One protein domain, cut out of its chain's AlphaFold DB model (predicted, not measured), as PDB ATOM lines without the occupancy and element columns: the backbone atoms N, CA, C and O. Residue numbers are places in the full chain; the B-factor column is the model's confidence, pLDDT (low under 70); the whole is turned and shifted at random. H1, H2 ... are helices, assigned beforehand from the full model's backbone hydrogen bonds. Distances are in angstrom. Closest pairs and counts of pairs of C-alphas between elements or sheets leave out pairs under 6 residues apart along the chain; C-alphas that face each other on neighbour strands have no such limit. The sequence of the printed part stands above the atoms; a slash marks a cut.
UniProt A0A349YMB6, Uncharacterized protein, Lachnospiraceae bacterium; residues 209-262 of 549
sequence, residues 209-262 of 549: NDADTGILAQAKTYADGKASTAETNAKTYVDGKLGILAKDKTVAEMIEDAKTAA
ATOM      1  N   ASN A 209      45.330 -34.070  18.125       90.56
ATOM      2  CA  ASN A 209      46.632 -33.909  18.784       90.56
ATOM      3  C   ASN A 209      47.600 -32.928  18.094       90.56
ATOM      4  O   ASN A 209      48.711 -32.750  18.592       90.56
ATOM      5  N   ASP A 210      47.223 -32.327  16.963       90.69
ATOM      6  CA  ASP A 210      48.047 -31.341  16.259       90.69
ATOM      7  C   ASP A 210      48.459 -30.185  17.192       90.69
ATOM      8  O   ASP A 210      47.637 -29.643  17.937       90.69
ATOM      9  N   ALA A 211      49.749 -29.846  17.183       86.88
ATOM     10  CA  ALA A 211      50.360 -29.015  18.220       86.88
ATOM     11  C   ALA A 211      49.966 -27.530  18.142       86.88
ATOM     12  O   ALA A 211      49.956 -26.859  19.174       86.88
ATOM     13  N   ASP A 212      49.619 -27.044  16.947       85.81
ATOM     14  CA  ASP A 212      49.331 -25.630  16.684       85.81
ATOM     15  C   ASP A 212      47.827 -25.371  16.490       85.81
ATOM     16  O   ASP A 212      47.302 -24.333  16.893       85.81
ATOM     17  N   THR A 213      47.114 -26.322  15.876       85.25
ATOM     18  CA  THR A 213      45.707 -26.183  15.461       85.25
ATOM     19  C   THR A 213      44.773 -27.236  16.058       85.25
ATOM     20  O   THR A 213      43.551 -27.081  15.976       85.25
ATOM     21  N   GLY A 214      45.308 -28.288  16.681       90.12
ATOM     22  CA  GLY A 214      44.523 -29.407  17.195       90.12
ATOM     23  C   GLY A 214      43.585 -29.030  18.340       90.12
ATOM     24  O   GLY A 214      43.749 -28.014  19.022       90.12
ATOM     25  N   ILE A 215      42.583 -29.877  18.586       89.94
ATOM     26  CA  ILE A 215      41.578 -29.635  19.636       89.94
ATOM     27  C   ILE A 215      42.241 -29.521  21.020       89.94
ATOM     28  O   ILE A 215      41.827 -28.681  21.820       89.94
ATOM     29  N   LEU A 216      43.306 -30.287  21.294       90.19
ATOM     30  CA  LEU A 216      44.079 -30.153  22.536       90.19
ATOM     31  C   LEU A 216      44.833 -28.815  22.620       90.19
ATOM     32  O   LEU A 216      44.830 -28.196  23.685       90.19
ATOM     33  N   ALA A 217      45.432 -28.341  21.524       90.62
ATOM     34  CA  ALA A 217      46.142 -27.061  21.478       90.62
ATOM     35  C   ALA A 217      45.189 -25.872  21.691       90.62
ATOM     36  O   ALA A 217      45.463 -24.975  22.496       90.62
ATOM     37  N   GLN A 218      44.013 -25.903  21.056       90.88
ATOM     38  CA  GLN A 218      42.960 -24.904  21.254       90.88
ATOM     39  C   GLN A 218      42.398 -24.936  22.686       90.88
ATOM     40  O   GLN A 218      42.264 -23.888  23.322       90.88
ATOM     41  N   ALA A 219      42.122 -26.126  23.233       89.56
ATOM     42  CA  ALA A 219      41.643 -26.281  24.607       89.56
ATOM     43  C   ALA A 219      42.680 -25.804  25.639       89.56
ATOM     44  O   ALA A 219      42.316 -25.119  26.598       89.56
ATOM     45  N   LYS A 220      43.971 -26.093  25.418       91.69
ATOM     46  CA  LYS A 220      45.068 -25.563  26.236       91.69
ATOM     47  C   LYS A 220      45.157 -24.042  26.134       91.69
ATOM     48  O   LYS A 220      45.187 -23.390  27.167       91.69
ATOM     49  N   THR A 221      45.101 -23.470  24.932       90.94
ATOM     50  CA  THR A 221      45.127 -22.009  24.728       90.94
ATOM     51  C   THR A 221      43.977 -21.313  25.467       90.94
ATOM     52  O   THR A 221      44.177 -20.287  26.119       90.94
ATOM     53  N   TYR A 222      42.773 -21.897  25.446       89.69
ATOM     54  CA  TYR A 222      41.632 -21.402  26.219       89.69
ATOM     55  C   TYR A 222      41.856 -21.516  27.737       89.69
ATOM     56  O   TYR A 222      41.569 -20.568  28.472       89.69
ATOM     57  N   ALA A 223      42.387 -22.645  28.219       89.94
ATOM     58  CA  ALA A 223      42.685 -22.858  29.635       89.94
ATOM     59  C   ALA A 223      43.785 -21.913  30.151       89.94
ATOM     60  O   ALA A 223      43.596 -21.273  31.185       89.94
ATOM     61  N   ASP A 224      44.878 -21.754  29.404       91.06
ATOM     62  CA  ASP A 224      45.981 -20.837  29.708       91.06
ATOM     63  C   ASP A 224      45.492 -19.378  29.724       91.06
ATOM     64  O   ASP A 224      45.795 -18.626  30.649       91.06
ATOM     65  N   GLY A 225      44.651 -18.985  28.757       92.69
ATOM     66  CA  GLY A 225      44.019 -17.665  28.732       92.69
ATOM     67  C   GLY A 225      43.106 -17.414  29.939       92.69
ATOM     68  O   GLY A 225      43.107 -16.318  30.506       92.69
ATOM     69  N   LYS A 226      42.362 -18.432  30.399       91.38
ATOM     70  CA  LYS A 226      41.576 -18.354  31.643       91.38
ATOM     71  C   LYS A 226      42.460 -18.288  32.889       91.38
ATOM     72  O   LYS A 226      42.140 -17.508  33.784       91.38
ATOM     73  N   ALA A 227      43.564 -19.032  32.935       89.12
ATOM     74  CA  ALA A 227      44.529 -18.986  34.031       89.12
ATOM     75  C   ALA A 227      45.191 -17.602  34.138       89.12
ATOM     76  O   ALA A 227      45.131 -16.986  35.196       89.12
ATOM     77  N   SER A 228      45.696 -17.055  33.028       89.19
ATOM     78  CA  SER A 228      46.281 -15.707  32.973       89.19
ATOM     79  C   SER A 228      45.264 -14.607  33.322       89.19
ATOM     80  O   SER A 228      45.592 -13.647  34.022       89.19
ATOM     81  N   THR A 229      43.991 -14.772  32.934       88.06
ATOM     82  CA  THR A 229      42.900 -13.879  33.375       88.06
ATOM     83  C   THR A 229      42.678 -13.963  34.890       88.06
ATOM     84  O   THR A 229      42.498 -12.939  35.546       88.06
ATOM     85  N   ALA A 230      42.692 -15.169  35.469       86.19
ATOM     86  CA  ALA A 230      42.521 -15.371  36.907       86.19
ATOM     87  C   ALA A 230      43.708 -14.820  37.716       86.19
ATOM     88  O   ALA A 230      43.490 -14.163  38.730       86.19
ATOM     89  N   GLU A 231      44.937 -15.016  37.238       87.50
ATOM     90  CA  GLU A 231      46.165 -14.445  37.802       87.50
ATOM     91  C   GLU A 231      46.144 -12.910  37.761       87.50
ATOM     92  O   GLU A 231      46.381 -12.259  38.778       87.50
ATOM     93  N   THR A 232      45.756 -12.324  36.621       86.62
ATOM     94  CA  THR A 232      45.585 -10.870  36.467       86.62
ATOM     95  C   THR A 232      44.546 -10.332  37.451       86.62
ATOM     96  O   THR A 232      44.822  -9.380  38.178       86.62
ATOM     97  N   ASN A 233      43.375 -10.973  37.544       86.12
ATOM     98  CA  ASN A 233      42.317 -10.578  38.478       86.12
ATOM     99  C   ASN A 233      42.753 -10.713  39.945       86.12
ATOM    100  O   ASN A 233      42.457  -9.832  40.752       86.12
ATOM    101  N   ALA A 234      43.475 -11.782  40.294       82.81
ATOM    102  CA  ALA A 234      44.033 -11.973  41.629       82.81
ATOM    103  C   ALA A 234      45.048 -10.871  41.960       82.81
ATOM    104  O   ALA A 234      44.956 -10.264  43.026       82.81
ATOM    105  N   LYS A 235      45.949 -10.536  41.026       79.62
ATOM    106  CA  LYS A 235      46.891  -9.426  41.190       79.62
ATOM    107  C   LYS A 235      46.177  -8.083  41.346       79.62
ATOM    108  O   LYS A 235      46.471  -7.369  42.297       79.62
ATOM    109  N   THR A 236      45.203  -7.752  40.496       81.19
ATOM    110  CA  THR A 236      44.425  -6.505  40.626       81.19
ATOM    111  C   THR A 236      43.653  -6.440  41.948       81.19
ATOM    112  O   THR A 236      43.578  -5.372  42.553       81.19
ATOM    113  N   TYR A 237      43.120  -7.563  42.441       80.38
ATOM    114  CA  TYR A 237      42.467  -7.615  43.750       80.38
ATOM    115  C   TYR A 237      43.460  -7.398  44.902       80.38
ATOM    116  O   TYR A 237      43.154  -6.653  45.829       80.38
ATOM    117  N   VAL A 238      44.652  -7.999  44.838       74.44
ATOM    118  CA  VAL A 238      45.717  -7.820  45.840       74.44
ATOM    119  C   VAL A 238      46.248  -6.384  45.826       74.44
ATOM    120  O   VAL A 238      46.208  -5.725  46.863       74.44
ATOM    121  N   ASP A 239      46.647  -5.857  44.667       73.88
ATOM    122  CA  ASP A 239      47.126  -4.475  44.507       73.88
ATOM    123  C   ASP A 239      46.052  -3.460  44.963       73.88
ATOM    124  O   ASP A 239      46.348  -2.483  45.646       73.88
ATOM    125  N   GLY A 240      44.775  -3.719  44.650       74.88
ATOM    126  CA  GLY A 240      43.636  -2.887  45.055       74.88
ATOM    127  C   GLY A 240      43.206  -3.025  46.524       74.88
ATOM    128  O   GLY A 240      42.379  -2.236  46.986       74.88
ATOM    129  N   LYS A 241      43.737  -4.006  47.267       69.81
ATOM    130  CA  LYS A 241      43.475  -4.208  48.706       69.81
ATOM    131  C   LYS A 241      44.666  -3.879  49.602       69.81
ATOM    132  O   LYS A 241      44.442  -3.515  50.751       69.81
ATOM    133  N   LEU A 242      45.894  -4.009  49.097       62.06
ATOM    134  CA  LEU A 242      47.137  -3.763  49.839       62.06
ATOM    135  C   LEU A 242      47.861  -2.474  49.411       62.06
ATOM    136  O   LEU A 242      48.732  -2.003  50.135       62.06
ATOM    137  N   GLY A 243      47.489  -1.883  48.271       65.19
ATOM    138  CA  GLY A 243      48.142  -0.703  47.709       65.19
ATOM    139  C   GLY A 243      49.304  -1.039  46.769       65.19
ATOM    140  O   GLY A 243      49.621  -2.200  46.507       65.19
ATOM    141  N   ILE A 244      49.939   0.004  46.228       62.94
ATOM    142  CA  ILE A 244      51.056  -0.142  45.286       62.94
ATOM    143  C   ILE A 244      52.315  -0.553  46.055       62.94
ATOM    144  O   ILE A 244      52.947   0.269  46.716       62.94
ATOM    145  N   LEU A 245      52.693  -1.825  45.932       63.34
ATOM    146  CA  LEU A 245      53.964  -2.342  46.433       63.34
ATOM    147  C   LEU A 245      55.148  -1.699  45.689       63.34
ATOM    148  O   LEU A 245      55.144  -1.605  44.457       63.34
ATOM    149  N   ALA A 246      56.178  -1.291  46.432       67.50
ATOM    150  CA  ALA A 246      57.438  -0.844  45.851       67.50
ATOM    151  C   ALA A 246      58.152  -2.047  45.215       67.50
ATOM    152  O   ALA A 246      58.352  -3.079  45.845       67.50
ATOM    153  N   LYS A 247      58.504  -1.927  43.934       64.50
ATOM    154  CA  LYS A 247      59.008  -3.031  43.089       64.50
ATOM    155  C   LYS A 247      60.453  -3.460  43.398       64.50
ATOM    156  O   LYS A 247      60.965  -4.379  42.767       64.50
ATOM    157  N   ASP A 248      61.082  -2.788  44.351       76.25
ATOM    158  CA  ASP A 248      62.461  -2.927  44.812       76.25
ATOM    159  C   ASP A 248      62.575  -3.332  46.297       76.25
ATOM    160  O   ASP A 248      63.691  -3.504  46.782       76.25
ATOM    161  N   LYS A 249      61.452  -3.525  47.011       72.69
ATOM    162  CA  LYS A 249      61.424  -3.939  48.426       72.69
ATOM    163  C   LYS A 249      60.447  -5.086  48.684       72.69
ATOM    164  O   LYS A 249      59.407  -5.201  48.039       72.69
ATOM    165  N   THR A 250      60.758  -5.931  49.662       77.25
ATOM    166  CA  THR A 250      59.831  -6.957  50.157       77.25
ATOM    167  C   THR A 250      58.738  -6.355  51.044       77.25
ATOM    168  O   THR A 250      58.887  -5.274  51.612       77.25
ATOM    169  N   VAL A 251      57.644  -7.102  51.241       72.00
ATOM    170  CA  VAL A 251      56.573  -6.735  52.189       72.00
ATOM    171  C   VAL A 251      57.118  -6.526  53.609       72.00
ATOM    172  O   VAL A 251      56.649  -5.637  54.310       72.00
ATOM    173  N   ALA A 252      58.124  -7.303  54.026       76.88
ATOM    174  CA  ALA A 252      58.747  -7.157  55.341       76.88
ATOM    175  C   ALA A 252      59.521  -5.834  55.462       76.88
ATOM    176  O   ALA A 252      59.317  -5.095  56.419       76.88
ATOM    177  N   GLU A 253      60.340  -5.489  54.465       79.06
ATOM    178  CA  GLU A 253      61.080  -4.219  54.444       79.06
ATOM    179  C   GLU A 253      60.137  -3.014  54.375       79.06
ATOM    180  O   GLU A 253      60.342  -2.050  55.102       79.06
ATOM    181  N   MET A 254      59.054  -3.087  53.590       75.25
ATOM    182  CA  MET A 254      58.030  -2.034  53.566       75.25
ATOM    183  C   MET A 254      57.283  -1.895  54.904       75.25
ATOM    184  O   MET A 254      56.854  -0.794  55.246       75.25
ATOM    185  N   ILE A 255      57.135  -2.976  55.680       76.00
ATOM    186  CA  ILE A 255      56.568  -2.929  57.038       76.00
ATOM    187  C   ILE A 255      57.559  -2.303  58.031       76.00
ATOM    188  O   ILE A 255      57.135  -1.500  58.862       76.00
ATOM    189  N   GLU A 256      58.858  -2.608  57.953       78.94
ATOM    190  CA  GLU A 256      59.866  -1.953  58.805       78.94
ATOM    191  C   GLU A 256      60.088  -0.479  58.427       78.94
ATOM    192  O   GLU A 256      60.188   0.361  59.321       78.94
ATOM    193  N   ASP A 257      60.060  -0.122  57.137       76.38
ATOM    194  CA  ASP A 257      60.016   1.276  56.686       76.38
ATOM    195  C   ASP A 257      58.785   1.993  57.266       76.38
ATOM    196  O   ASP A 257      58.907   3.087  57.812       76.38
ATOM    197  N   ALA A 258      57.598   1.375  57.191       71.38
ATOM    198  CA  ALA A 258      56.356   1.960  57.699       71.38
ATOM    199  C   ALA A 258      56.356   2.120  59.229       71.38
ATOM    200  O   ALA A 258      55.852   3.123  59.729       71.38
ATOM    201  N   LYS A 259      56.958   1.184  59.977       70.38
ATOM    202  CA  LYS A 259      57.212   1.331  61.421       70.38
ATOM    203  C   LYS A 259      58.199   2.462  61.714       70.38
ATOM    204  O   LYS A 259      57.977   3.234  62.636       70.38
ATOM    205  N   THR A 260      59.266   2.576  60.925       69.31
ATOM    206  CA  THR A 260      60.313   3.599  61.100       69.31
ATOM    207  C   THR A 260      59.802   5.002  60.744       69.31
ATOM    208  O   THR A 260      60.191   5.984  61.370       69.31
ATOM    209  N   ALA A 261      58.892   5.101  59.771       66.00
ATOM    210  CA  ALA A 261      58.220   6.336  59.372       66.00
ATOM    211  C   ALA A 261      56.980   6.676  60.226       66.00
ATOM    212  O   ALA A 261      56.415   7.761  60.070       66.00
ATOM    213  N   ALA A 262      56.545   5.787  61.126       64.38
ATOM    214  CA  ALA A 262      55.435   6.042  62.038       64.38
ATOM    215  C   ALA A 262      55.874   6.986  63.169       64.38
ATOM    216  O   ALA A 262      56.212   6.557  64.272       64.38
TER     217      ALA A 262
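What this domain is: This is residues 209 to 262 of the 549 residues of an uncharacterized protein of Lachnospiraceae bacterium (UniProt A0A349YMB6). One long straight helix, H1, and a short second helix, H2, follow each other along a rod, set off sideways by a looping link and running nearly the same way. A short lead-in, residues 209 to 214, folds back over the beginning of H1. The printed part has 54 residues, two named helices in the order H1, H2 and no named strand; its class is all helix. It is extended, with a radius of gyration of the C-alphas of 19.0 A and spans of 59 by 18 by 11 A.

How they stand to each other: H1, residues 215 to 242, and H2, residues 251 to 260, are apart. Residues 222 to 244, of which 222 to 242 belong to H1, stand free. In both helices every O i to N i+4 pair is within hydrogen-bond range.

Where its parts are: H1 begins at C-alpha 215 (41.578, -29.635, 19.636) and measures 40.2 A to C-alpha 242 (47.137, -3.763, 49.839). H2 measures 14.1 A and ends at C-alpha 260 (60.313, 3.599, 61.100).

The domain as a whole: The C-alphas of Asp 210 and Ala 262, the two farthest apart, are 59.6 A apart. The printed part has no cut, and the link of 8 residues from H1 to H2 is short. Mean pLDDT of the printed part is 80.3; residues 241 to 247 and 260 to 262 are under 70.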